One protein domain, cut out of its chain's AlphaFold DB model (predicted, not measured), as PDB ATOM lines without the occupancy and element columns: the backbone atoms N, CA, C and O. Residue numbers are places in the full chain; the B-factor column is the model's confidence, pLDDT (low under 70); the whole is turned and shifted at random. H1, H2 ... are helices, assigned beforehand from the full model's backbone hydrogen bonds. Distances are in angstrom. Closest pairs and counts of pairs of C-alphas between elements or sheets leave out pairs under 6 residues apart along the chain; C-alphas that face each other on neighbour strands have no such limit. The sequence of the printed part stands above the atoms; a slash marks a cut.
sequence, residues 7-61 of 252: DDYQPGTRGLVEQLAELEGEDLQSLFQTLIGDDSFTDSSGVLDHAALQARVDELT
ATOM      1  N   ASP A   7     -40.808 -19.170 -16.116       82.12
ATOM      2  CA  ASP A   7     -40.783 -18.806 -14.694       82.12
ATOM      3  C   ASP A   7     -40.114 -17.448 -14.398       82.12
ATOM      4  O   ASP A   7     -40.342 -16.891 -13.324       82.12
ATOM      5  N   ASP A   8     -39.330 -16.891 -15.329       84.25
ATOM      6  CA  ASP A   8     -38.713 -15.563 -15.185       84.25
ATOM      7  C   ASP A   8     -39.716 -14.413 -15.417       84.25
ATOM      8  O   ASP A   8     -39.415 -13.248 -15.139       84.25
ATOM      9  N   TYR A   9     -40.913 -14.721 -15.925       83.25
ATOM     10  CA  TYR A   9     -41.927 -13.740 -16.302       83.25
ATOM     11  C   TYR A   9     -42.946 -13.479 -15.188       83.25
ATOM     12  O   TYR A   9     -43.228 -14.324 -14.338       83.25
ATOM     13  N   GLN A  10     -43.532 -12.274 -15.197       83.31
ATOM     14  CA  GLN A  10     -44.605 -11.927 -14.265       83.31
ATOM     15  C   GLN A  10     -45.792 -12.895 -14.417       83.31
ATOM     16  O   GLN A  10     -46.095 -13.305 -15.541       83.31
ATOM     17  N   PRO A  11     -46.522 -13.203 -13.325       79.31
ATOM     18  CA  PRO A  11     -47.651 -14.135 -13.359       79.31
ATOM     19  C   PRO A  11     -48.702 -13.806 -14.426       79.31
ATOM     20  O   PRO A  11     -49.268 -14.715 -15.018       79.31
ATOM     21  N   GLY A  12     -48.922 -12.516 -14.712       80.00
ATOM     22  CA  GLY A  12     -49.826 -12.083 -15.781       80.00
ATOM     23  C   GLY A  12     -49.352 -12.507 -17.174       80.00
ATOM     24  O   GLY A  12     -50.119 -13.086 -17.928       80.00
ATOM     25  N   THR A  13     -48.080 -12.277 -17.513       83.12
ATOM     26  CA  THR A  13     -47.505 -12.694 -18.806       83.12
ATOM     27  C   THR A  13     -47.446 -14.212 -18.928       83.12
ATOM     28  O   THR A  13     -47.772 -14.756 -19.977       83.12
ATOM     29  N   ARG A  14     -47.104 -14.905 -17.838       86.12
ATOM     30  CA  ARG A  14     -47.129 -16.368 -17.788       86.12
ATOM     31  C   ARG A  14     -48.525 -16.929 -18.065       86.12
ATOM     32  O   ARG A  14     -48.649 -17.842 -18.874       86.12
ATOM     33  N   GLY A  15     -49.551 -16.354 -17.440       86.44
ATOM     34  CA  GLY A  15     -50.936 -16.776 -17.637       86.44
ATOM     35  C   GLY A  15     -51.438 -16.582 -19.070       86.44
ATOM     36  O   GLY A  15     -52.293 -17.342 -19.511       86.44
ATOM     37  N   LEU A  16     -50.905 -15.607 -19.815       88.19
ATOM     38  CA  LEU A  16     -51.248 -15.414 -21.229       88.19
ATOM     39  C   LEU A  16     -50.576 -16.436 -22.144       88.19
ATOM     40  O   LEU A  16     -51.214 -16.924 -23.067       88.19
ATOM     41  N   VAL A  17     -49.320 -16.803 -21.874       88.06
ATOM     42  CA  VAL A  17     -48.638 -17.873 -22.625       88.06
ATOM     43  C   VAL A  17     -49.308 -19.227 -22.375       88.06
ATOM     44  O   VAL A  17     -49.461 -20.012 -23.303       88.06
ATOM     45  N   GLU A  18     -49.738 -19.488 -21.136       86.25
ATOM     46  CA  GLU A  18     -50.521 -20.679 -20.775       86.25
ATOM     47  C   GLU A  18     -51.854 -20.726 -21.545       86.25
ATOM     48  O   GLU A  18     -52.123 -21.717 -22.219       86.25
ATOM     49  N   GLN A  19     -52.625 -19.633 -21.544       86.44
ATOM     50  CA  GLN A  19     -53.885 -19.539 -22.297       86.44
ATOM     51  C   GLN A  19     -53.689 -19.683 -23.809       86.44
ATOM     52  O   GLN A  19     -54.466 -20.360 -24.477       86.44
ATOM     53  N   LEU A  20     -52.643 -19.071 -24.362       87.75
ATOM     54  CA  LEU A  20     -52.353 -19.153 -25.787       87.75
ATOM     55  C   LEU A  20     -51.974 -20.585 -26.203       87.75
ATOM     56  O   LEU A  20     -52.422 -21.051 -27.248       87.75
ATOM     57  N   ALA A  21     -51.244 -21.318 -25.355       89.06
ATOM     58  CA  ALA A  21     -50.935 -22.733 -25.578       89.06
ATOM     59  C   ALA A  21     -52.201 -23.597 -25.602       89.06
ATOM     60  O   ALA A  21     -52.329 -24.493 -26.435       89.06
ATOM     61  N   GLU A  22     -53.162 -23.304 -24.723       85.44
ATOM     62  CA  GLU A  22     -54.461 -23.980 -24.699       85.44
ATOM     63  C   GLU A  22     -55.305 -23.664 -25.944       85.44
ATOM     64  O   GLU A  22     -55.933 -24.570 -26.494       85.44
ATOM     65  N   LEU A  23     -55.292 -22.412 -26.416       85.38
ATOM     66  CA  LEU A  23     -56.044 -21.969 -27.596       85.38
ATOM     67  C   LEU A  23     -55.464 -22.510 -28.910       85.38
ATOM     68  O   LEU A  23     -56.214 -22.959 -29.776       85.38
ATOM     69  N   GLU A  24     -54.139 -22.492 -29.066       84.38
ATOM     70  CA  GLU A  24     -53.459 -22.998 -30.267       84.38
ATOM     71  C   GLU A  24     -53.265 -24.528 -30.224       84.38
ATOM     72  O   GLU A  24     -52.941 -25.150 -31.238       84.38
ATOM     73  N   GLY A  25     -53.535 -25.160 -29.073       83.69
ATOM     74  CA  GLY A  25     -53.382 -26.602 -28.866       83.69
ATOM     75  C   GLY A  25     -51.922 -27.066 -28.913       83.69
ATOM     76  O   GLY A  25     -51.653 -28.231 -29.219       83.69
ATOM     77  N   GLU A  26     -50.985 -26.158 -28.647       86.38
ATOM     78  CA  GLU A  26     -49.547 -26.405 -28.692       86.38
ATOM     79  C   GLU A  26     -48.977 -26.707 -27.302       86.38
ATOM     80  O   GLU A  26     -49.538 -26.366 -26.262       86.38
ATOM     81  N   ASP A  27     -47.820 -27.370 -27.271       90.62
ATOM     82  CA  ASP A  27     -47.092 -27.551 -26.019       90.62
ATOM     83  C   ASP A  27     -46.555 -26.203 -25.519       90.62
ATOM     84  O   ASP A  27     -45.888 -25.474 -26.254       90.62
ATOM     85  N   LEU A  28     -46.794 -25.909 -24.241       87.00
ATOM     86  CA  LEU A  28     -46.451 -24.640 -23.598       87.00
ATOM     87  C   LEU A  28     -44.969 -24.264 -23.733       87.00
ATOM     88  O   LEU A  28     -44.653 -23.086 -23.907       87.00
ATOM     89  N   GLN A  29     -44.045 -25.230 -23.679       85.06
ATOM     90  CA  GLN A  29     -42.627 -24.925 -23.869       85.06
ATOM     91  C   GLN A  29     -42.275 -24.670 -25.333       85.06
ATOM     92  O   GLN A  29     -41.451 -23.792 -25.598       85.06
ATOM     93  N   SER A  30     -42.878 -25.401 -26.274       85.88
ATOM     94  CA  SER A  30     -42.712 -25.110 -27.707       85.88
ATOM     95  C   SER A  30     -43.246 -23.730 -28.060       85.88
ATOM     96  O   SER A  30     -42.519 -22.947 -28.669       85.88
ATOM     97  N   LEU A  31     -44.456 -23.398 -27.609       87.88
ATOM     98  CA  LEU A  31     -45.062 -22.100 -27.869       87.88
ATOM     99  C   LEU A  31     -44.209 -20.967 -27.292       87.88
ATOM    100  O   LEU A  31     -43.894 -20.008 -27.985       87.88
ATOM    101  N   PHE A  32     -43.757 -21.098 -26.046       88.56
ATOM    102  CA  PHE A  32     -42.902 -20.095 -25.417       88.56
ATOM    103  C   PHE A  32     -41.590 -19.846 -26.186       88.56
ATOM    104  O   PHE A  32     -41.167 -18.698 -26.321       88.56
ATOM    105  N   GLN A  33     -40.952 -20.896 -26.721       86.88
ATOM    106  CA  GLN A  33     -39.755 -20.740 -27.559       86.88
ATOM    107  C   GLN A  33     -40.067 -20.061 -28.898       86.88
ATOM    108  O   GLN A  33     -39.262 -19.259 -29.367       86.88
ATOM    109  N   THR A  34     -41.229 -20.347 -29.487       87.12
ATOM    110  CA  THR A  34     -41.708 -19.672 -30.698       87.12
ATOM    111  C   THR A  34     -41.955 -18.185 -30.438       87.12
ATOM    112  O   THR A  34     -41.450 -17.355 -31.183       87.12
ATOM    113  N   LEU A  35     -42.638 -17.838 -29.342       87.00
ATOM    114  CA  LEU A  35     -42.986 -16.457 -28.994       87.00
ATOM    115  C   LEU A  35     -41.760 -15.593 -28.677       87.00
ATOM    116  O   LEU A  35     -41.699 -14.447 -29.101       87.00
ATOM    117  N   ILE A  36     -40.763 -16.127 -27.963       86.88
ATOM    118  CA  ILE A  36     -39.507 -15.395 -27.706       86.88
ATOM    119  C   ILE A  36     -38.654 -15.257 -28.974       86.88
ATOM    120  O   ILE A  36     -37.836 -14.344 -29.077       86.88
ATOM    121  N   GLY A  37     -38.813 -16.169 -29.934       83.69
ATOM    122  CA  GLY A  37     -38.145 -16.097 -31.230       83.69
ATOM    123  C   GLY A  37     -38.801 -15.130 -32.217       83.69
ATOM    124  O   GLY A  37     -38.217 -14.891 -33.275       83.69
ATOM    125  N   ASP A  38     -39.981 -14.602 -31.890       84.94
ATOM    126  CA  ASP A  38     -40.760 -13.724 -32.753       84.94
ATOM    127  C   ASP A  38     -40.684 -12.265 -32.274       84.94
ATOM    128  O   ASP A  38     -41.026 -11.919 -31.136       84.94
ATOM    129  N   ASP A  39     -40.241 -11.387 -33.173       84.69
ATOM    130  CA  ASP A  39     -40.132  -9.951 -32.922       84.69
ATOM    131  C   ASP A  39     -41.511  -9.290 -32.712       84.69
ATOM    132  O   ASP A  39     -41.581  -8.179 -32.190       84.69
ATOM    133  N   SER A  40     -42.624  -9.933 -33.098       84.75
ATOM    134  CA  SER A  40     -43.970  -9.386 -32.866       84.75
ATOM    135  C   SER A  40     -44.458  -9.542 -31.430       84.75
ATOM    136  O   SER A  40     -45.363  -8.820 -31.018       84.75
ATOM    137  N   PHE A  41     -43.884 -10.482 -30.677       83.88
ATOM    138  CA  PHE A  41     -44.290 -10.800 -29.305       83.88
ATOM    139  C   PHE A  41     -43.249 -10.401 -28.268       83.88
ATOM    140  O   PHE A  41     -43.457 -10.637 -27.079       83.88
ATOM    141  N   THR A  42     -42.147  -9.787 -28.694       86.19
ATOM    142  CA  THR A  42     -41.058  -9.353 -27.824       86.19
ATOM    143  C   THR A  42     -40.804  -7.853 -27.941       86.19
ATOM    144  O   THR A  42     -41.046  -7.225 -28.970       86.19
ATOM    145  N   ASP A  43     -40.342  -7.244 -26.853       81.81
ATOM    146  CA  ASP A  43     -39.925  -5.849 -26.833       81.81
ATOM    147  C   ASP A  43     -38.518  -5.674 -27.438       81.81
ATOM    148  O   ASP A  43     -37.828  -6.626 -27.803       81.81
ATOM    149  N   SER A  44     -38.016  -4.436 -27.485       80.00
ATOM    150  CA  SER A  44     -36.654  -4.141 -27.970       80.00
ATOM    151  C   SER A  44     -35.521  -4.818 -27.176       80.00
ATOM    152  O   SER A  44     -34.355  -4.711 -27.561       80.00
ATOM    153  N   SER A  45     -35.842  -5.465 -26.056       79.31
ATOM    154  CA  SER A  45     -34.923  -6.219 -25.203       79.31
ATOM    155  C   SER A  45     -34.982  -7.731 -25.470       79.31
ATOM    156  O   SER A  45     -34.198  -8.468 -24.870       79.31
ATOM    157  N   GLY A  46     -35.871  -8.194 -26.360       76.69
ATOM    158  CA  GLY A  46     -36.110  -9.612 -26.646       76.69
ATOM    159  C   GLY A  46     -36.910 -10.325 -25.553       76.69
ATOM    160  O   GLY A  46     -36.805 -11.543 -25.409       76.69
ATOM    161  N   VAL A  47     -37.653  -9.572 -24.736       84.00
ATOM    162  CA  VAL A  47     -38.484 -10.083 -23.638       84.00
ATOM    163  C   VAL A  47     -39.940 -10.044 -24.075       84.00
ATOM    164  O   VAL A  47     -40.346  -9.086 -24.722       84.00
ATOM    165  N   LEU A  48     -40.732 -11.058 -23.713       87.06
ATOM    166  CA  LEU A  48     -42.149 -11.105 -24.084       87.06
ATOM    167  C   LEU A  48     -42.904  -9.836 -23.672       87.06
ATOM    168  O   LEU A  48     -42.956  -9.483 -22.488       87.06
ATOM    169  N   ASP A  49     -43.530  -9.198 -24.655       86.88
ATOM    170  CA  ASP A  49     -44.406  -8.058 -24.460       86.88
ATOM    171  C   ASP A  49     -45.801  -8.549 -24.060       86.88
ATOM    172  O   ASP A  49     -46.475  -9.299 -24.768       86.88
ATOM    173  N   HIS A  50     -46.234  -8.128 -22.874       83.44
ATOM    174  CA  HIS A  50     -47.510  -8.548 -22.306       83.44
ATOM    175  C   HIS A  50     -48.709  -8.087 -23.147       83.44
ATOM    176  O   HIS A  50     -49.693  -8.814 -23.251       83.44
ATOM    177  N   ALA A  51     -48.640  -6.898 -23.751       80.62
ATOM    178  CA  ALA A  51     -49.739  -6.353 -24.540       80.62
ATOM    179  C   ALA A  51     -49.854  -7.052 -25.901       80.62
ATOM    180  O   ALA A  51     -50.966  -7.317 -26.353       80.62
ATOM    181  N   ALA A  52     -48.726  -7.406 -26.521       83.88
ATOM    182  CA  ALA A  52     -48.702  -8.197 -27.748       83.88
ATOM    183  C   ALA A  52     -49.294  -9.600 -27.537       83.88
ATOM    184  O   ALA A  52     -50.088 -10.068 -28.352       83.88
ATOM    185  N   LEU A  53     -48.964 -10.247 -26.414       84.62
ATOM    186  CA  LEU A  53     -49.550 -11.539 -26.044       84.62
ATOM    187  C   LEU A  53     -51.049 -11.432 -25.754       84.62
ATOM    188  O   LEU A  53     -51.812 -12.265 -26.231       84.62
ATOM    189  N   GLN A  54     -51.476 -10.398 -25.022       83.88
ATOM    190  CA  GLN A  54     -52.893 -10.165 -24.738       83.88
ATOM    191  C   GLN A  54     -53.689  -9.983 -26.032       83.88
ATOM    192  O   GLN A  54     -54.705 -10.641 -26.206       83.88
ATOM    193  N   ALA A  55     -53.190  -9.177 -26.973       83.25
ATOM    194  CA  ALA A  55     -53.866  -8.945 -28.247       83.25
ATOM    195  C   ALA A  55     -54.055 -10.239 -29.055       83.25
ATOM    196  O   ALA A  55     -55.115 -10.456 -29.629       83.25
ATOM    197  N   ARG A  56     -53.058 -11.132 -29.066       84.62
ATOM    198  CA  ARG A  56     -53.161 -12.425 -29.758       84.62
ATOM    199  C   ARG A  56     -54.116 -13.393 -29.064       84.62
ATOM    200  O   ARG A  56     -54.835 -14.122 -29.744       84.62
ATOM    201  N   VAL A  57     -54.136 -13.391 -27.731       85.00
ATOM    202  CA  VAL A  57     -55.137 -14.129 -26.949       85.00
ATOM    203  C   VAL A  57     -56.535 -13.589 -27.248       85.00
ATOM    204  O   VAL A  57     -57.429 -14.389 -27.489       85.00
ATOM    205  N   ASP A  58     -56.722 -12.273 -27.329       81.75
ATOM    206  CA  ASP A  58     -58.008 -11.651 -27.673       81.75
ATOM    207  C   ASP A  58     -58.444 -11.971 -29.118       81.75
ATOM    208  O   ASP A  58     -59.631 -12.127 -29.378       81.75
ATOM    209  N   GLU A  59     -57.501 -12.111 -30.058       79.88
ATOM    210  CA  GLU A  59     -57.785 -12.509 -31.447       79.88
ATOM    211  C   GLU A  59     -58.174 -13.988 -31.600       79.88
ATOM    212  O   GLU A  59     -58.914 -14.343 -32.520       79.88
ATOM    213  N   LEU A  60     -57.612 -14.865 -30.765       78.75
ATOM    214  CA  LEU A  60     -57.830 -16.314 -30.828       78.75
ATOM    215  C   LEU A  60     -58.925 -16.805 -29.898       78.75
ATOM    216  O   LEU A  60     -59.496 -17.870 -30.137       78.75
ATOM    217  N   THR A  61     -59.203 -16.049 -28.844       75.75
ATOM    218  CA  THR A  61     -60.404 -16.246 -28.054       75.75
ATOM    219  C   THR A  61     -61.552 -15.890 -28.986       75.75
ATOM    220  O   THR A  61     -61.651 -14.728 -29.382       75.75
TER     221      THR A  61
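Overview. This is residues 7 to 61 of the 252 residues of a protein of Nesterenkonia sp. PF2B19 (UniProt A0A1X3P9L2). Two helices, H1 and H3, lie side by side and run the same way, while a shorter third, H2, packs crosswise on residues 17 to 21 of H1. A 13-residue loop leads from H2 to H3. The printed part has 55 residues, with three named helices in the order H1, H2, H3 and no named strand; its class is all helix. It is compact, with a radius of gyration of the C-alphas of 10.0 A and spans of 27 by 20 by 20 A.

Along the chain. H1, residues 11 to 24, begins at C-alpha 11 (-47.651, -14.135, -13.359) and is 20.0 A long. H2, residues 28 to 36, measures 12.3 A. H3, residues 50 to 60, measures 15.5 A and ends at C-alpha 60 (-57.830, -16.314, -30.828).

Arrangement. H1 touches H2 with residues 17 to 21 alone; their closest C-alphas, of Ala 21 and Leu 28, are 5.3 A apart. Their lines are only just about perpendicular, at 72 degrees. H1 touches H3 at a shallow tilt of 27 degrees, the same way; their closest C-alphas, of Thr 13 and His 50, are 5.4 A apart. H2 and H3 are apart. In H1, H2 and H3 every O i to N i+4 pair is within hydrogen-bond range.

Size, cuts and confidence. The C-alphas farthest apart, of Gly 25 and Ser 44, are 28.0 A apart. The printed part has no cut. H1 to H2 is a tight link, H2 to H3 a long one. No printed residue is under 70 in pLDDT.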